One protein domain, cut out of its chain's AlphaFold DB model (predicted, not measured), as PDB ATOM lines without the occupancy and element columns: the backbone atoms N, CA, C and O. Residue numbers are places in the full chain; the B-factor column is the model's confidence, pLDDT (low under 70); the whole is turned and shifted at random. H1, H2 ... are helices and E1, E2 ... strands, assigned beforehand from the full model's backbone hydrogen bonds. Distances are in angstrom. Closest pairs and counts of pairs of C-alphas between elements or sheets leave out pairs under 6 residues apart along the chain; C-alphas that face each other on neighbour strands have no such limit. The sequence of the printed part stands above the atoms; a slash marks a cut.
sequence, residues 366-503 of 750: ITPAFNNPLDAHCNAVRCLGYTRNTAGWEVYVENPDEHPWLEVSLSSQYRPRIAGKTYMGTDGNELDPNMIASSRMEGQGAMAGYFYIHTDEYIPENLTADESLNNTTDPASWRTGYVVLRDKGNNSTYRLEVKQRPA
ATOM      1  N   ILE A 366      36.659  59.171  -6.368       91.12
ATOM      2  CA  ILE A 366      37.655  58.097  -6.354       91.12
ATOM      3  C   ILE A 366      38.913  58.591  -7.069       91.12
ATOM      4  O   ILE A 366      38.836  59.088  -8.191       91.12
ATOM      5  N   THR A 367      40.072  58.431  -6.432       87.25
ATOM      6  CA  THR A 367      41.383  58.649  -7.063       87.25
ATOM      7  C   THR A 367      42.106  57.307  -7.194       87.25
ATOM      8  O   THR A 367      42.527  56.766  -6.170       87.25
ATOM      9  N   PRO A 368      42.241  56.741  -8.407       88.06
ATOM     10  CA  PRO A 368      42.963  55.487  -8.609       88.06
ATOM     11  C   PRO A 368      44.483  55.697  -8.520       88.06
ATOM     12  O   PRO A 368      45.002  56.725  -8.965       88.06
ATOM     13  N   ALA A 369      45.193  54.705  -7.977       85.44
ATOM     14  CA  ALA A 369      46.657  54.660  -7.909       85.44
ATOM     15  C   ALA A 369      47.267  53.649  -8.902       85.44
ATOM     16  O   ALA A 369      48.365  53.154  -8.686       85.44
ATOM     17  N   PHE A 370      46.551  53.337  -9.984       86.12
ATOM     18  CA  PHE A 370      46.950  52.373 -11.010       86.12
ATOM     19  C   PHE A 370      46.691  52.929 -12.416       86.12
ATOM     20  O   PHE A 370      45.953  53.906 -12.587       86.12
ATOM     21  N   ASN A 371      47.295  52.298 -13.423       84.12
ATOM     22  CA  ASN A 371      47.035  52.595 -14.829       84.12
ATOM     23  C   ASN A 371      45.971  51.643 -15.384       84.12
ATOM     24  O   ASN A 371      45.922  50.475 -15.026       84.12
ATOM     25  N   ASN A 372      45.123  52.155 -16.275       88.25
ATOM     26  CA  ASN A 372      44.193  51.333 -17.041       88.25
ATOM     27  C   ASN A 372      44.771  51.066 -18.440       88.25
ATOM     28  O   ASN A 372      45.283  52.006 -19.062       88.25
ATOM     29  N   PRO A 373      44.575  49.861 -18.999       92.06
ATOM     30  CA  PRO A 373      43.968  48.677 -18.374       92.06
ATOM     31  C   PRO A 373      44.941  47.929 -17.443       92.06
ATOM     32  O   PRO A 373      46.148  48.026 -17.621       92.06
ATOM     33  N   LEU A 374      44.391  47.150 -16.512       93.19
ATOM     34  CA  LEU A 374      45.110  46.155 -15.713       93.19
ATOM     35  C   LEU A 374      45.474  44.927 -16.554       93.19
ATOM     36  O   LEU A 374      44.841  44.664 -17.587       93.19
ATOM     37  N   ASP A 375      46.453  44.151 -16.097       92.12
ATOM     38  CA  ASP A 375      46.885  42.936 -16.786       92.12
ATOM     39  C   ASP A 375      46.027  41.708 -16.421       92.12
ATOM     40  O   ASP A 375      45.151  41.743 -15.552       92.12
ATOM     41  N   ALA A 376      46.236  40.612 -17.140       90.81
ATOM     42  CA  ALA A 376      45.347  39.463 -17.176       90.81
ATOM     43  C   ALA A 376      45.379  38.560 -15.939       90.81
ATOM     44  O   ALA A 376      44.509  37.705 -15.807       90.81
ATOM     45  N   HIS A 377      46.372  38.686 -15.064       92.56
ATOM     46  CA  HIS A 377      46.437  37.915 -13.822       92.56
ATOM     47  C   HIS A 377      45.480  38.487 -12.762       92.56
ATOM     48  O   HIS A 377      44.738  39.441 -13.008       92.56
ATOM     49  N   CYS A 378      45.469  37.888 -11.570       93.06
ATOM     50  CA  CYS A 378      44.751  38.457 -10.436       93.06
ATOM     51  C   CYS A 378      45.393  39.793 -10.042       93.06
ATOM     52  O   CYS A 378      46.611  39.851  -9.901       93.06
ATOM     53  N   ASN A 379      44.596  40.841  -9.826       94.00
ATOM     54  CA  ASN A 379      45.098  42.147  -9.382       94.00
ATOM     55  C   ASN A 379      44.461  42.560  -8.053       94.00
ATOM     56  O   ASN A 379      43.314  42.193  -7.776       94.00
ATOM     57  N   ALA A 380      45.183  43.378  -7.285       93.00
ATOM     58  CA  ALA A 380      44.690  44.099  -6.116       93.00
ATOM     59  C   ALA A 380      45.218  45.543  -6.155       93.00
ATOM     60  O   ALA A 380      46.349  45.822  -5.762       93.00
ATOM     61  N   VAL A 381      44.409  46.476  -6.666       92.00
ATOM     62  CA  VAL A 381      44.852  47.849  -6.943       92.00
ATOM     63  C   VAL A 381      44.230  48.877  -6.012       92.00
ATOM     64  O   VAL A 381      43.030  48.867  -5.734       92.00
ATOM     65  N   ARG A 382      45.063  49.804  -5.531       91.56
ATOM     66  CA  ARG A 382      44.693  50.805  -4.527       91.56
ATOM     67  C   ARG A 382      43.917  51.976  -5.133       91.56
ATOM     68  O   ARG A 382      44.277  52.529  -6.175       91.56
ATOM     69  N   CYS A 383      42.891  52.413  -4.415       91.62
ATOM     70  CA  CYS A 383      42.102  53.609  -4.678       91.62
ATOM     71  C   CYS A 383      41.954  54.435  -3.402       91.62
ATOM     72  O   CYS A 383      41.823  53.889  -2.312       91.62
ATOM     73  N   LEU A 384      41.893  55.758  -3.532       89.12
ATOM     74  CA  LEU A 384      41.452  56.640  -2.454       89.12
ATOM     75  C   LEU A 384      39.980  56.997  -2.660       89.12
ATOM     76  O   LEU A 384      39.633  57.596  -3.680       89.12
ATOM     77  N   GLY A 385      39.136  56.652  -1.688       90.94
ATOM     78  CA  GLY A 385      37.729  57.044  -1.651       90.94
ATOM     79  C   GLY A 385      37.511  58.260  -0.755       90.94
ATOM     80  O   GLY A 385      38.020  58.312   0.368       90.94
ATOM     81  N   TYR A 386      36.739  59.229  -1.246       89.94
ATOM     82  CA  TYR A 386      36.323  60.400  -0.481       89.94
ATOM     83  C   TYR A 386      34.813  60.630  -0.572       89.94
ATOM     84  O   TYR A 386      34.267  60.720  -1.670       89.94
ATOM     85  N   THR A 387      34.161  60.803   0.575       90.69
ATOM     86  CA  THR A 387      32.806  61.356   0.710       90.69
ATOM     87  C   THR A 387      32.792  62.379   1.842       90.69
ATOM     88  O   THR A 387      33.630  62.334   2.741       90.69
ATOM     89  N   ARG A 388      31.859  63.336   1.809       83.81
ATOM     90  CA  ARG A 388      31.844  64.438   2.786       83.81
ATOM     91  C   ARG A 388      30.863  64.193   3.923       83.81
ATOM     92  O   ARG A 388      31.113  64.615   5.051       83.81
ATOM     93  N   ASN A 389      29.705  63.608   3.624       83.25
ATOM     94  CA  ASN A 389      28.619  63.565   4.595       83.25
ATOM     95  C   ASN A 389      28.789  62.417   5.584       83.25
ATOM     96  O   ASN A 389      29.214  61.321   5.240       83.25
ATOM     97  N   THR A 390      28.353  62.648   6.819       85.94
ATOM     98  CA  THR A 390      28.431  61.656   7.898       85.94
ATOM     99  C   THR A 390      27.283  60.644   7.890       85.94
ATOM    100  O   THR A 390      27.229  59.782   8.761       85.94
ATOM    101  N   ALA A 391      26.358  60.745   6.930       90.12
ATOM    102  CA  ALA A 391      25.221  59.832   6.773       90.12
ATOM    103  C   ALA A 391      25.620  58.452   6.212       90.12
ATOM    104  O   ALA A 391      24.758  57.597   6.022       90.12
ATOM    105  N   GLY A 392      26.912  58.247   5.945       93.50
ATOM    106  CA  GLY A 392      27.469  57.002   5.448       93.50
ATOM    107  C   GLY A 392      27.863  57.064   3.979       93.50
ATOM    108  O   GLY A 392      27.585  58.018   3.244       93.50
ATOM    109  N   TRP A 393      28.505  55.992   3.552       95.94
ATOM    110  CA  TRP A 393      29.006  55.796   2.203       95.94
ATOM    111  C   TRP A 393      28.776  54.354   1.766       95.94
ATOM    112  O   TRP A 393      28.472  53.474   2.574       95.94
ATOM    113  N   GLU A 394      28.889  54.129   0.467       97.25
ATOM    114  CA  GLU A 394      28.847  52.802  -0.132       97.25
ATOM    115  C   GLU A 394      29.786  52.765  -1.333       97.25
ATOM    116  O   GLU A 394      29.777  53.688  -2.150       97.25
ATOM    117  N   VAL A 395      30.567  51.696  -1.439       98.19
ATOM    118  CA  VAL A 395      31.337  51.359  -2.635       98.19
ATOM    119  C   VAL A 395      30.796  50.049  -3.175       98.19
ATOM    120  O   VAL A 395      30.675  49.081  -2.427       98.19
ATOM    121  N   TYR A 396      30.458  50.008  -4.458       97.94
ATOM    122  CA  TYR A 396      29.904  48.810  -5.073       97.94
ATOM    123  C   TYR A 396      30.329  48.654  -6.529       97.94
ATOM    124  O   TYR A 396      30.618  49.629  -7.223       97.94
ATOM    125  N   VAL A 397      30.333  47.409  -6.987       97.81
ATOM    126  CA  VAL A 397      30.468  47.047  -8.395       97.81
ATOM    127  C   VAL A 397      29.116  47.255  -9.069       97.81
ATOM    128  O   VAL A 397      28.089  46.764  -8.600       97.81
ATOM    129  N   GLU A 398      29.091  48.031 -10.147       97.25
ATOM    130  CA  GLU A 398      27.884  48.240 -10.946       97.25
ATOM    131  C   GLU A 398      27.582  46.975 -11.758       97.25
ATOM    132  O   GLU A 398      28.470  46.452 -12.422       97.25
ATOM    133  N   ASN A 399      26.336  46.488 -11.710       93.81
ATOM    134  CA  ASN A 399      25.909  45.229 -12.339       93.81
ATOM    135  C   ASN A 399      26.875  44.063 -12.036       93.81
ATOM    136  O   ASN A 399      27.529  43.566 -12.954       93.81
ATOM    137  N   PRO A 400      27.010  43.626 -10.772       91.88
ATOM    138  CA  PRO A 400      27.990  42.601 -10.406       91.88
ATOM    139  C   PRO A 400      27.771  41.271 -11.146       91.88
ATOM    140  O   PRO A 400      28.742  40.584 -11.429       91.88
ATOM    141  N   ASP A 401      26.539  40.959 -11.558       86.12
ATOM    142  CA  ASP A 401      26.232  39.769 -12.370       86.12
ATOM    143  C   ASP A 401      26.841  39.827 -13.783       86.12
ATOM    144  O   ASP A 401      27.155  38.797 -14.375       86.12
ATOM    145  N   GLU A 402      27.015  41.031 -14.339       89.25
ATOM    146  CA  GLU A 402      27.692  41.254 -15.627       89.25
ATOM    147  C   GLU A 402      29.216  41.381 -15.452       89.25
ATOM    148  O   GLU A 402      29.974  41.189 -16.404       89.25
ATOM    149  N   HIS A 403      29.677  41.677 -14.232       91.12
ATOM    150  CA  HIS A 403      31.083  41.907 -13.897       91.12
ATOM    151  C   HIS A 403      31.544  41.074 -12.684       91.12
ATOM    152  O   HIS A 403      32.145  41.636 -11.764       91.12
ATOM    153  N   PRO A 404      31.339  39.738 -12.668       89.62
ATOM    154  CA  PRO A 404      31.647  38.895 -11.503       89.62
ATOM    155  C   PRO A 404      33.151  38.790 -11.210       89.62
ATOM    156  O   PRO A 404      33.561  38.251 -10.191       89.62
ATOM    157  N   TRP A 405      33.979  39.305 -12.117       92.31
ATOM    158  CA  TRP A 405      35.428  39.374 -11.999       92.31
ATOM    159  C   TRP A 405      35.921  40.584 -11.192       92.31
ATOM    160  O   TRP A 405      37.128  40.687 -10.979       92.31
ATOM    161  N   LEU A 406      35.033  41.505 -10.796       96.19
ATOM    162  CA  LEU A 406      35.347  42.681  -9.985       96.19
ATOM    163  C   LEU A 406      34.831  42.523  -8.560       96.19
ATOM    164  O   LEU A 406      33.655  42.239  -8.340       96.19
ATOM    165  N   GLU A 407      35.688  42.843  -7.600       97.06
ATOM    166  CA  GLU A 407      35.340  42.935  -6.186       97.06
ATOM    167  C   GLU A 407      36.054  44.121  -5.532       97.06
ATOM    168  O   GLU A 407      37.012  44.684  -6.067       97.06
ATOM    169  N   VAL A 408      35.579  44.521  -4.356       97.75
ATOM    170  CA  VAL A 408      36.129  45.619  -3.561       97.75
ATOM    171  C   VAL A 408      36.306  45.206  -2.103       97.75
ATOM    172  O   VAL A 408      35.539  44.397  -1.581       97.75
ATOM    173  N   SER A 409      37.315  45.773  -1.442       96.62
ATOM    174  CA  SER A 409      37.497  45.677   0.012       96.62
ATOM    175  C   SER A 409      38.355  46.829   0.550       96.62
ATOM    176  O   SER A 409      38.898  47.630  -0.209       96.62
ATOM    177  N   LEU A 410      38.509  46.915   1.869       94.88
ATOM    178  CA  LEU A 410      39.436  47.818   2.560       94.88
ATOM    179  C   LEU A 410      40.840  47.210   2.750       94.88
ATOM    180  O   LEU A 410      41.688  47.827   3.385       94.88
ATOM    181  N   SER A 411      41.099  46.023   2.189       91.31
ATOM    182  CA  SER A 411      42.350  45.274   2.349       91.31
ATOM    183  C   SER A 411      43.083  45.125   1.014       91.31
ATOM    184  O   SER A 411      42.485  44.703   0.023       91.31
ATOM    185  N   SER A 412      44.388  45.416   1.003       89.12
ATOM    186  CA  SER A 412      45.282  45.124  -0.131       89.12
ATOM    187  C   SER A 412      45.362  43.632  -0.408       89.12
ATOM    188  O   SER A 412      45.422  43.194  -1.551       89.12
ATOM    189  N   GLN A 413      45.304  42.843   0.654       88.38
ATOM    190  CA  GLN A 413      45.246  41.409   0.569       88.38
ATOM    191  C   GLN A 413      43.835  40.939   0.237       88.38
ATOM    192  O   GLN A 413      42.872  41.268   0.941       88.38
ATOM    193  N   TYR A 414      43.738  40.122  -0.804       90.81
ATOM    194  CA  TYR A 414      42.501  39.460  -1.170       90.81
ATOM    195  C   TYR A 414      42.093  38.430  -0.111       90.81
ATOM    196  O   TYR A 414      42.904  37.609   0.305       90.81
ATOM    197  N   ARG A 415      40.821  38.461   0.293       89.25
ATOM    198  CA  ARG A 415      40.190  37.439   1.135       89.25
ATOM    199  C   ARG A 415      38.810  37.130   0.559       89.25
ATOM    200  O   ARG A 415      37.988  38.047   0.524       89.25
ATOM    201  N   PRO A 416      38.533  35.898   0.113       89.06
ATOM    202  CA  PRO A 416      37.265  35.568  -0.521       89.06
ATOM    203  C   PRO A 416      36.133  35.526   0.504       89.06
ATOM    204  O   PRO A 416      36.324  35.142   1.660       89.06
ATOM    205  N   ARG A 417      34.913  35.846   0.085       86.31
ATOM    206  CA  ARG A 417      33.735  35.591   0.917       86.31
ATOM    207  C   ARG A 417      33.347  34.111   0.817       86.31
ATOM    208  O   ARG A 417      32.761  33.690  -0.171       86.31
ATOM    209  N   ILE A 418      33.662  33.331   1.854       84.06
ATOM    210  CA  ILE A 418      33.331  31.899   1.951       84.06
ATOM    211  C   ILE A 418      32.205  31.708   2.973       84.06
ATOM    212  O   ILE A 418      32.306  32.171   4.113       84.06
ATOM    213  N   ALA A 419      31.136  31.014   2.578       80.50
ATOM    214  CA  ALA A 419      29.988  30.756   3.442       80.50
ATOM    215  C   ALA A 419      30.405  30.028   4.733       80.50
ATOM    216  O   ALA A 419      31.105  29.016   4.706       80.50
ATOM    217  N   GLY A 420      29.992  30.564   5.884       81.00
ATOM    218  CA  GLY A 420      30.309  30.002   7.200       81.00
ATOM    219  C   GLY A 420      31.765  30.165   7.656       81.00
ATOM    220  O   GLY A 420      32.087  29.731   8.764       81.00
ATOM    221  N   LYS A 421      32.639  30.793   6.857       83.38
ATOM    222  CA  LYS A 421      34.015  31.090   7.262       83.38
ATOM    223  C   LYS A 421      34.098  32.455   7.944       83.38
ATOM    224  O   LYS A 421      33.713  33.471   7.372       83.38
ATOM    225  N   THR A 422      34.674  32.466   9.142       85.88
ATOM    226  CA  THR A 422      35.030  33.685   9.874       85.88
ATOM    227  C   THR A 422      36.521  33.956   9.719       85.88
ATOM    228  O   THR A 422      37.340  33.045   9.861       85.88
ATOM    229  N   TYR A 423      36.869  35.211   9.451       85.94
ATOM    230  CA  TYR A 423      38.255  35.662   9.400       85.94
ATOM    231  C   TYR A 423      38.611  36.400  10.681       85.94
ATOM    232  O   TYR A 423      37.839  37.237  11.142       85.94
ATOM    233  N   MET A 424      39.781  36.101  11.240       85.50
ATOM    234  CA  MET A 424      40.252  36.695  12.488       85.50
ATOM    235  C   MET A 424      41.381  37.685  12.205       85.50
ATOM    236  O   MET A 424      42.244  37.421  11.371       85.50
ATOM    237  N   GLY A 425      41.369  38.820  12.896       80.44
ATOM    238  CA  GLY A 425      42.470  39.769  12.931       80.44
ATOM    239  C   GLY A 425      43.593  39.311  13.856       80.44
ATOM    240  O   GLY A 425      43.448  38.380  14.652       80.44
ATOM    241  N   THR A 426      44.722  40.014  13.788       75.94
ATOM    242  CA  THR A 426      45.897  39.769  14.643       75.94
ATOM    243  C   THR A 426      45.624  40.025  16.129       75.94
ATOM    244  O   THR A 426      46.338  39.520  16.991       75.94
ATOM    245  N   ASP A 427      44.571  40.780  16.442       81.69
ATOM    246  CA  ASP A 427      44.070  41.037  17.793       81.69
ATOM    247  C   ASP A 427      43.147  39.923  18.326       81.69
ATOM    248  O   ASP A 427      42.707  39.982  19.477       81.69
ATOM    249  N   GLY A 428      42.865  38.901  17.510       82.56
ATOM    250  CA  GLY A 428      41.983  37.791  17.850       82.56
ATOM    251  C   GLY A 428      40.492  38.122  17.766       82.56
ATOM    252  O   GLY A 428      39.686  37.322  18.242       82.56
ATOM    253  N   ASN A 429      40.112  39.262  17.177       89.75
ATOM    254  CA  ASN A 429      38.720  39.608  16.888       89.75
ATOM    255  C   ASN A 429      38.344  39.237  15.449       89.75
ATOM    256  O   ASN A 429      39.209  39.046  14.602       89.75
ATOM    257  N   GLU A 430      37.046  39.138  15.159       90.75
ATOM    258  CA  GLU A 430      36.569  38.976  13.783       90.75
ATOM    259  C   GLU A 430      36.936  40.212  12.946       90.75
ATOM    260  O   GLU A 430      36.776  41.349  13.400       90.75
ATOM    261  N   LEU A 431      37.454  39.989  11.736       88.88
ATOM    262  CA  LEU A 431      37.769  41.066  10.802       88.88
ATOM    263  C   LEU A 431      36.496  41.816  10.403       88.88
ATOM    264  O   LEU A 431      35.438  41.218  10.210       88.88
ATOM    265  N   ASP A 432      36.627  43.130  10.206       90.69
ATOM    266  CA  ASP A 432      35.565  43.942   9.607       90.69
ATOM    267  C   ASP A 432      35.132  43.301   8.269       90.69
ATOM    268  O   ASP A 432      35.995  43.029   7.428       90.69
ATOM    269  N   PRO A 433      33.825  43.064   8.031       91.06
ATOM    270  CA  PRO A 433      33.330  42.516   6.770       91.06
ATOM    271  C   PRO A 433      33.787  43.286   5.528       91.06
ATOM    272  O   PRO A 433      33.914  42.690   4.462       91.06
ATOM    273  N   ASN A 434      34.070  44.585   5.656       94.50
ATOM    274  CA  ASN A 434      34.602  45.410   4.575       94.50
ATOM    275  C   ASN A 434      36.063  45.070   4.220       94.50
ATOM    276  O   ASN A 434      36.540  45.501   3.176       94.50
ATOM    277  N   MET A 435      36.788  44.302   5.043       92.50
ATOM    278  CA  MET A 435      38.120  43.760   4.719       92.50
ATOM    279  C   MET A 435      38.056  42.532   3.801       92.50
ATOM    280  O   MET A 435      39.083  42.115   3.263       92.50
ATOM    281  N   ILE A 436      36.869  41.950   3.624       91.69
ATOM    282  CA  ILE A 436      36.630  40.763   2.802       91.69
ATOM    283  C   ILE A 436      36.200  41.226   1.406       91.69
ATOM    284  O   ILE A 436      35.387  42.144   1.275       91.69
ATOM    285  N   ALA A 437      36.749  40.605   0.363       93.62
ATOM    286  CA  ALA A 437      36.381  40.902  -1.016       93.62
ATOM    287  C   ALA A 437      34.890  40.614  -1.245       93.62
ATOM    288  O   ALA A 437      34.356  39.588  -0.815       93.62
ATOM    289  N   SER A 438      34.203  41.575  -1.857       94.12
ATOM    290  CA  SER A 438      32.782  41.470  -2.180       94.12
ATOM    291  C   SER A 438      32.391  42.444  -3.292       94.12
ATOM    292  O   SER A 438      33.143  43.352  -3.639       94.12
ATOM    293  N   SER A 439      31.177  42.316  -3.825       95.44
ATOM    294  CA  SER A 439      30.635  43.275  -4.796       95.44
ATOM    295  C   SER A 439      30.187  44.602  -4.169       95.44
ATOM    296  O   SER A 439      29.860  45.543  -4.898       95.44
ATOM    297  N   ARG A 440      30.138  44.701  -2.832       95.94
ATOM    298  CA  ARG A 440      29.653  45.883  -2.113       95.94
ATOM    299  C   ARG A 440      30.185  45.946  -0.686       95.94
ATOM    300  O   ARG A 440      30.020  45.009   0.085       95.94
ATOM    301  N   MET A 441      30.662  47.125  -0.309       96.06
ATOM    302  CA  MET A 441      30.998  47.493   1.064       96.06
ATOM    303  C   MET A 441      30.361  48.832   1.436       96.06
ATOM    304  O   MET A 441      30.127  49.695   0.585       96.06
ATOM    305  N   GLU A 442      30.077  49.023   2.718       95.94
ATOM    306  CA  GLU A 442      29.467  50.248   3.221       95.94
ATOM    307  C   GLU A 442      29.981  50.620   4.605       95.94
ATOM    308  O   GLU A 442      30.420  49.779   5.386       95.94
ATOM    309  N   GLY A 443      29.886  51.904   4.928       94.00
ATOM    310  CA  GLY A 443      30.286  52.403   6.233       94.00
ATOM    311  C   GLY A 443      29.447  53.584   6.685       94.00
ATOM    312  O   GLY A 443      28.751  54.239   5.905       94.00
ATOM    313  N   GLN A 444      29.511  53.838   7.988       92.44
ATOM    314  CA  GLN A 444      28.932  55.020   8.618       92.44
ATOM    315  C   GLN A 444      29.935  56.176   8.588       92.44
ATOM    316  O   GLN A 444      31.144  55.965   8.495       92.44
ATOM    317  N   GLY A 445      29.444  57.410   8.706       90.00
ATOM    318  CA  GLY A 445      30.311  58.584   8.654       90.00
ATOM    319  C   GLY A 445      30.764  58.937   7.234       90.00
ATOM    320  O   GLY A 445      30.219  58.450   6.245       90.00
ATOM    321  N   ALA A 446      31.736  59.841   7.152       87.12
ATOM    322  CA  ALA A 446      32.385  60.222   5.904       87.12
ATOM    323  C   ALA A 446      33.497  59.218   5.558       87.12
ATOM    324  O   ALA A 446      34.161  58.699   6.457       87.12
ATOM    325  N   MET A 447      33.727  58.971   4.269       88.25
ATOM    326  CA  MET A 447      34.865  58.189   3.794       88.25
ATOM    327  C   MET A 447      36.035  59.123   3.499       88.25
ATOM    328  O   MET A 447      35.893  60.085   2.751       88.25
ATOM    329  N   ALA A 448      37.199  58.824   4.063       85.00
ATOM    330  CA  ALA A 448      38.475  59.414   3.678       85.00
ATOM    331  C   ALA A 448      39.560  58.372   3.960       85.00
ATOM    332  O   ALA A 448      40.123  58.326   5.056       85.00
ATOM    333  N   GLY A 449      39.769  57.468   3.005       87.12
ATOM    334  CA  GLY A 449      40.645  56.321   3.204       87.12
ATOM    335  C   GLY A 449      40.823  55.474   1.954       87.12
ATOM    336  O   GLY A 449      40.099  55.626   0.963       87.12
ATOM    337  N   TYR A 450      41.826  54.604   2.011       91.88
ATOM    338  CA  TYR A 450      42.105  53.683   0.926       91.88
ATOM    339  C   TYR A 450      41.108  52.533   0.907       91.88
ATOM    340  O   TYR A 450      40.643  52.065   1.943       91.88
ATOM    341  N   PHE A 451      40.811  52.086  -0.301       95.25
ATOM    342  CA  PHE A 451      40.158  50.824  -0.578       95.25
ATOM    343  C   PHE A 451      40.827  50.185  -1.795       95.25
ATOM    344  O   PHE A 451      41.577  50.844  -2.519       95.25
ATOM    345  N   TYR A 452      40.561  48.909  -2.024       96.12
ATOM    346  CA  TYR A 452      41.209  48.117  -3.053       96.12
ATOM    347  C   TYR A 452      40.168  47.522  -3.986       96.12
ATOM    348  O   TYR A 452      39.089  47.106  -3.555       96.12
ATOM    349  N   ILE A 453      40.498  47.530  -5.272       97.50
ATOM    350  CA  ILE A 453      39.747  46.847  -6.318       97.50
ATOM    351  C   ILE A 453      40.500  45.567  -6.638       97.50
ATOM    352  O   ILE A 453      41.689  45.597  -6.955       97.50
ATOM    353  N   HIS A 454      39.784  44.456  -6.565       96.19
ATOM    354  CA  HIS A 454      40.292  43.125  -6.834       96.19
ATOM    355  C   HIS A 454      39.752  42.665  -8.180       96.19
ATOM    356  O   HIS A 454      38.544  42.726  -8.409       96.19
ATOM    357  N   THR A 455      40.627  42.192  -9.069       95.25
ATOM    358  CA  THR A 455      40.203  41.606 -10.349       95.25
ATOM    359  C   THR A 455      40.614  40.152 -10.426       95.25
ATOM    360  O   THR A 455      41.755  39.831 -10.097       95.25
ATOM    361  N   ASP A 456      39.719  39.275 -10.861       91.44
ATOM    362  CA  ASP A 456      40.096  37.897 -11.184       91.44
ATOM    363  C   ASP A 456      41.006  37.847 -12.427       91.44
ATOM    364  O   ASP A 456      41.227  38.866 -13.092       91.44
ATOM    365  N   GLU A 457      41.523  36.675 -12.778       89.88
ATOM    366  CA  GLU A 457      42.238  36.487 -14.035       89.88
ATOM    367  C   GLU A 457      41.312  36.652 -15.254       89.88
ATOM    368  O   GLU A 457      40.102  36.406 -15.196       89.88
ATOM    369  N   TYR A 458      41.868  37.097 -16.380       89.81
ATOM    370  CA  TYR A 458      41.162  37.193 -17.653       89.81
ATOM    371  C   TYR A 458      41.780  36.253 -18.689       89.81
ATOM    372  O   TYR A 458      42.654  36.618 -19.478       89.81
ATOM    373  N   ILE A 459      41.285  35.018 -18.701       84.94
ATOM    374  CA  ILE A 459      41.658  33.996 -19.679       84.94
ATOM    375  C   ILE A 459      40.610  33.961 -20.808       84.94
ATOM    376  O   ILE A 459      39.432  33.758 -20.520       84.94
ATOM    377  N   PRO A 460      40.995  34.115 -22.090       73.94
ATOM    378  CA  PRO A 460      40.055  34.033 -23.212       73.94
ATOM    379  C   PRO A 460      39.386  32.655 -23.358       73.94
ATOM    380  O   PRO A 460      40.062  31.626 -23.374       73.94
ATOM    381  N   GLU A 461      38.061  32.628 -23.549       61.66
ATOM    382  CA  GLU A 461      37.270  31.385 -23.633       61.66
ATOM    383  C   GLU A 461      37.403  30.638 -24.981       61.66
ATOM    384  O   GLU A 461      37.264  29.415 -25.023       61.66
ATOM    385  N   ASN A 462      37.707  31.331 -26.090       56.25
ATOM    386  CA  ASN A 462      37.721  30.762 -27.450       56.25
ATOM    387  C   ASN A 462      39.063  30.972 -28.177       56.25
ATOM    388  O   ASN A 462      39.223  31.866 -29.002       56.25
ATOM    389  N   LEU A 463      40.021  30.083 -27.906       55.06
ATOM    390  CA  LEU A 463      41.426  30.184 -28.337       55.06
ATOM    391  C   LEU A 463      41.672  29.957 -29.845       55.06
ATOM    392  O   LEU A 463      42.748  30.273 -30.343       55.06
ATOM    393  N   THR A 464      40.727  29.351 -30.572       46.09
ATOM    394  CA  THR A 464      40.933  28.864 -31.955       46.09
ATOM    395  C   THR A 464      40.170  29.632 -33.032       46.09
ATOM    396  O   THR A 464      40.381  29.356 -34.212       46.09
ATOM    397  N   ALA A 465      39.281  30.559 -32.665       40.00
ATOM    398  CA  ALA A 465      38.362  31.196 -33.614       40.00
ATOM    399  C   ALA A 465      38.633  32.685 -33.857       40.00
ATOM    400  O   ALA A 465      38.108  33.223 -34.831       40.00
ATOM    401  N   ASP A 466      39.437  33.339 -33.018       47.03
ATOM    402  CA  ASP A 466      39.610  34.783 -33.100       47.03
ATOM    403  C   ASP A 466      41.070  35.195 -32.879       47.03
ATOM    404  O   ASP A 466      41.537  35.359 -31.752       47.03
ATOM    405  N   GLU A 467      41.807  35.364 -33.979       50.56
ATOM    406  CA  GLU A 467      43.170  35.915 -33.968       50.56
ATOM    407  C   GLU A 467      43.221  37.320 -33.329       50.56
ATOM    408  O   GLU A 467      44.293  37.751 -32.905       50.56
ATOM    409  N   SER A 468      42.077  38.012 -33.180       48.09
ATOM    410  CA  SER A 468      41.997  39.292 -32.467       48.09
ATOM    411  C   SER A 468      42.119  39.171 -30.941       48.09
ATOM    412  O   SER A 468      42.503  40.144 -30.300       48.09
ATOM    413  N   LEU A 469      41.895  37.993 -30.336       49.97
ATOM    414  CA  LEU A 469      41.994  37.808 -28.875       49.97
ATOM    415  C   LEU A 469      43.432  37.636 -28.364       49.97
ATOM    416  O   LEU A 469      43.685  37.847 -27.182       49.97
ATOM    417  N   ASN A 470      44.384  37.315 -29.245       60.09
ATOM    418  CA  ASN A 470      45.813  37.456 -28.940       60.09
ATOM    419  C   ASN A 470      46.302  38.901 -29.122       60.09
ATOM    420  O   ASN A 470      47.430  39.221 -28.752       60.09
ATOM    421  N   ASN A 471      45.466  39.792 -29.666       62.88
ATOM    422  CA  ASN A 471      45.798  41.197 -29.821       62.88
ATOM    423  C   ASN A 471      45.448  41.976 -28.545       62.88
ATOM    424  O   ASN A 471      44.553  42.816 -28.533       62.88
ATOM    425  N   THR A 472      46.197  41.730 -27.470       68.12
ATOM    426  CA  THR A 472      46.076  42.442 -26.181       68.12
ATOM    427  C   THR A 472      46.249  43.955 -26.294       68.12
ATOM    428  O   THR A 472      45.874  44.694 -25.382       68.12
ATOM    429  N   THR A 473      46.768  44.442 -27.423       73.25
ATOM    430  CA  THR A 473      46.862  45.873 -27.721       73.25
ATOM    431  C   THR A 473      45.559  46.481 -28.244       73.25
ATOM    432  O   THR A 473      45.423  47.702 -28.194       73.25
ATOM    433  N   ASP A 474      44.592  45.672 -28.698       79.56
ATOM    434  CA  ASP A 474      43.278  46.136 -29.152       79.56
ATOM    435  C   ASP A 474      42.333  46.347 -27.958       79.56
ATOM    436  O   ASP A 474      41.939  45.367 -27.313       79.56
ATOM    437  N   PRO A 475      41.900  47.593 -27.678       85.50
ATOM    438  CA  PRO A 475      40.963  47.878 -26.598       85.50
ATOM    439  C   PRO A 475      39.613  47.158 -26.706       85.50
ATOM    440  O   PRO A 475      38.919  47.051 -25.698       85.50
ATOM    441  N   ALA A 476      39.225  46.664 -27.889       83.69
ATOM    442  CA  ALA A 476      37.996  45.890 -28.072       83.69
ATOM    443  C   ALA A 476      38.052  44.496 -27.420       83.69
ATOM    444  O   ALA A 476      37.006  43.918 -27.134       83.69
ATOM    445  N   SER A 477      39.258  43.973 -27.174       80.94
ATOM    446  CA  SER A 477      39.479  42.684 -26.505       80.94
ATOM    447  C   SER A 477      39.442  42.781 -24.975       80.94
ATOM    448  O   SER A 477      39.453  41.760 -24.294       80.94
ATOM    449  N   TRP A 478      39.431  43.993 -24.411       89.00
ATOM    450  CA  TRP A 478      39.499  44.206 -22.967       89.00
ATOM    451  C   TRP A 478      38.114  44.079 -22.333       89.00
ATOM    452  O   TRP A 478      37.133  44.629 -22.842       89.00
ATOM    453  N   ARG A 479      38.030  43.440 -21.163       90.62
ATOM    454  CA  ARG A 479      36.809  43.491 -20.352       90.62
ATOM    455  C   ARG A 479      36.763  44.805 -19.580       90.62
ATOM    456  O   ARG A 479      37.789  45.290 -19.104       90.62
ATOM    457  N   THR A 480      35.578  45.400 -19.485       95.25
ATOM    458  CA  THR A 480      35.348  46.680 -18.803       95.25
ATOM    459  C   THR A 480      34.255  46.500 -17.765       95.25
ATOM    460  O   THR A 480      33.247  45.869 -18.057       95.25
ATOM    461  N   GLY A 481      34.455  47.054 -16.576       96.38
ATOM    462  CA  GLY A 481      33.462  47.106 -15.510       96.38
ATOM    463  C   GLY A 481      33.592  48.402 -14.722       96.38
ATOM    464  O   GLY A 481      34.464  49.231 -15.005       96.38
ATOM    465  N   TYR A 482      32.699  48.614 -13.757       97.81
ATOM    466  CA  TYR A 482      32.612  49.893 -13.060       97.81
ATOM    467  C   TYR A 482      32.493  49.715 -11.556       97.81
ATOM    468  O   TYR A 482      31.676  48.936 -11.071       97.81
ATOM    469  N   VAL A 483      33.276  50.503 -10.824       98.44
ATOM    470  CA  VAL A 483      33.169  50.646  -9.372       98.44
ATOM    471  C   VAL A 483      32.610  52.026  -9.063       98.44
ATOM    472  O   VAL A 483      33.094  53.040  -9.573       98.44
ATOM    473  N   VAL A 484      31.574  52.077  -8.235       98.44
ATOM    474  CA  VAL A 484      30.867  53.306  -7.885       98.44
ATOM    475  C   VAL A 484      31.036  53.586  -6.403       98.44
ATOM    476  O   VAL A 484      30.733  52.739  -5.570       98.44
ATOM    477  N   LEU A 485      31.477  54.800  -6.075       97.88
ATOM    478  CA  LEU A 485      31.403  55.350  -4.723       97.88
ATOM    479  C   LEU A 485      30.185  56.265  -4.632       97.88
ATOM    480  O   LEU A 485      30.038  57.182  -5.440       97.88
ATOM    481  N   ARG A 486      29.343  56.043  -3.625       97.06
ATOM    482  CA  ARG A 486      28.149  56.834  -3.328       97.06
ATOM    483  C   ARG A 486      28.241  57.449  -1.937       97.06
ATOM    484  O   ARG A 486      28.421  56.752  -0.942       97.06
ATOM    485  N   ASP A 487      28.044  58.760  -1.865       95.00
ATOM    486  CA  ASP A 487      27.810  59.484  -0.616       95.00
ATOM    487  C   ASP A 487      26.310  59.409  -0.274       95.00
ATOM    488  O   ASP A 487      25.473  59.921  -1.022       95.00
ATOM    489  N   LYS A 488      25.947  58.772   0.848       94.38
ATOM    490  CA  LYS A 488      24.536  58.552   1.223       94.38
ATOM    491  C   LYS A 488      23.839  59.822   1.725       94.38
ATOM    492  O   LYS A 488      22.613  59.862   1.783       94.38
ATOM    493  N   GLY A 489      24.586  60.863   2.097       90.25
ATOM    494  CA  GLY A 489      24.012  62.095   2.641       90.25
ATOM    495  C   GLY A 489      23.479  63.042   1.573       90.25
ATOM    496  O   GLY A 489      22.454  63.689   1.782       90.25
ATOM    497  N   ASN A 490      24.154  63.119   0.425       90.81
ATOM    498  CA  ASN A 490      23.749  63.981  -0.691       90.81
ATOM    499  C   ASN A 490      23.488  63.226  -2.006       90.81
ATOM    500  O   ASN A 490      23.164  63.868  -3.004       90.81
ATOM    501  N   ASN A 491      23.623  61.896  -2.010       92.44
ATOM    502  CA  ASN A 491      23.508  61.023  -3.183       92.44
ATOM    503  C   ASN A 491      24.484  61.352  -4.322       92.44
ATOM    504  O   ASN A 491      24.255  60.945  -5.460       92.44
ATOM    505  N   SER A 492      25.571  62.080  -4.047       94.38
ATOM    506  CA  SER A 492      26.628  62.267  -5.039       94.38
ATOM    507  C   SER A 492      27.350  60.945  -5.285       94.38
ATOM    508  O   SER A 492      27.608  60.184  -4.349       94.38
ATOM    509  N   THR A 493      27.663  60.669  -6.548       96.25
ATOM    510  CA  THR A 493      28.358  59.450  -6.959       96.25
ATOM    511  C   THR A 493      29.595  59.767  -7.787       96.25
ATOM    512  O   THR A 493      29.635  60.757  -8.519       96.25
ATOM    513  N   TYR A 494      30.597  58.898  -7.683       96.12
ATOM    514  CA  TYR A 494      31.734  58.841  -8.593       96.12
ATOM    515  C   TYR A 494      31.795  57.446  -9.203       96.12
ATOM    516  O   TYR A 494      31.827  56.457  -8.474       96.12
ATOM    517  N   ARG A 495      31.818  57.372 -10.533       97.25
ATOM    518  CA  ARG A 495      31.860  56.120 -11.295       97.25
ATOM    519  C   ARG A 495      33.248  55.953 -11.905       97.25
ATOM    520  O   ARG A 495      33.610  56.702 -12.809       97.25
ATOM    521  N   LEU A 496      34.019  54.998 -11.390       97.19
ATOM    522  CA  LEU A 496      35.344  54.636 -11.887       97.19
ATOM    523  C   LEU A 496      35.218  53.503 -12.910       97.19
ATOM    524  O   LEU A 496      34.625  52.468 -12.622       97.19
ATOM    525  N   GLU A 497      35.792  53.700 -14.094       97.62
ATOM    526  CA  GLU A 497      35.940  52.660 -15.114       97.62
ATOM    527  C   GLU A 497      37.183  51.808 -14.812       97.62
ATOM    528  O   GLU A 497      38.275  52.348 -14.616       97.62
ATOM    529  N   VAL A 498      37.023  50.486 -14.796       97.56
ATOM    530  CA  VAL A 498      38.105  49.509 -14.624       97.56
ATOM    531  C   VAL A 498      38.174  48.652 -15.879       97.56
ATOM    532  O   VAL A 498      37.162  48.087 -16.299       97.56
ATOM    533  N   LYS A 499      39.357  48.562 -16.489       95.81
ATOM    534  CA  LYS A 499      39.596  47.731 -17.676       95.81
ATOM    535  C   LYS A 499      40.641  46.683 -17.370       95.81
ATOM    536  O   LYS A 499      41.598  46.984 -16.668       95.81
ATOM    537  N   GLN A 500      40.487  45.498 -17.942       92.69
ATOM    538  CA  GLN A 500      41.476  44.434 -17.829       92.69
ATOM    539  C   GLN A 500      41.731  43.788 -19.187       92.69
ATOM    540  O   GLN A 500      40.792  43.496 -19.936       92.69
ATOM    541  N   ARG A 501      43.011  43.582 -19.505       90.38
ATOM    542  CA  ARG A 501      43.443  42.923 -20.738       90.38
ATOM    543  C   ARG A 501      43.324  41.402 -20.627       90.38
ATOM    544  O   ARG A 501      43.509  40.867 -19.536       90.38
ATOM    545  N   PRO A 502      43.024  40.700 -21.732       87.31
ATOM    546  CA  PRO A 502      43.087  39.246 -21.760       87.31
ATOM    547  C   PRO A 502      44.533  38.754 -21.736       87.31
ATOM    548  O   PRO A 502      45.438  39.435 -22.215       87.31
ATOM    549  N   ALA A 503      44.751  37.542 -21.232       87.25
ATOM    550  CA  ALA A 503      46.057  36.902 -21.309       87.25
ATOM    551  C   ALA A 503      46.380  36.468 -22.744       87.25
ATOM    552  O   ALA A 503      45.503  36.019 -23.487       87.25
TER     553      ALA A 503
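AT A GLANCE: This is residues 366 to 503 of the 750 residues of the protein "EF-hand domain-containing protein" of Bacteroides sp. CAG:633 (UniProt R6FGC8). Amid little regular structure, two four-stranded antiparallel sheets, E1 E2 E6 E4 and E5 E3 E7 E8, form a face-to-face sandwich with nearly aligned strands. Residues 462 to 467 stick out at one end. Of 138 printed residues, 53 are in named elements, mostly strand, running E1 to E6, H1, E7, E8. The whole is compact, radius of gyration of the C-alphas 16.4 A, spans 51 by 35 by 25 A.

IN THESE COORDINATES: E1, residues 366 to 368, begins at C-alpha 366 (37.655, 58.097, -6.354). E2 is 379 to 386, E6 448 to 455, E4 406 to 409, E5 440 to 443, E3 393 to 397, E7 479 to 487, 26.9 A long. E8, 493 to 500, ends at C-alpha 500 (41.476, 44.434, -17.829). H1 is 467 to 470.

HOW THE PARTS SIT: Within hydrogen-bond range are N 381 and O 453 of E2 and E6, 2.9 A, and N 394 and O 486 of E3 and E7, 3.0 A. Between the sheets, the closest C-alphas of E1 and E8 are Ile 366 and Tyr 494, 6.4 A. H1, too short for an O i to N i+4 pair, is on neither sheet.

THE WHOLE: The printed part has no cut. Links E4 to E5 and E6 to H1 are long. Residues 461 to 472 have pLDDT under 70.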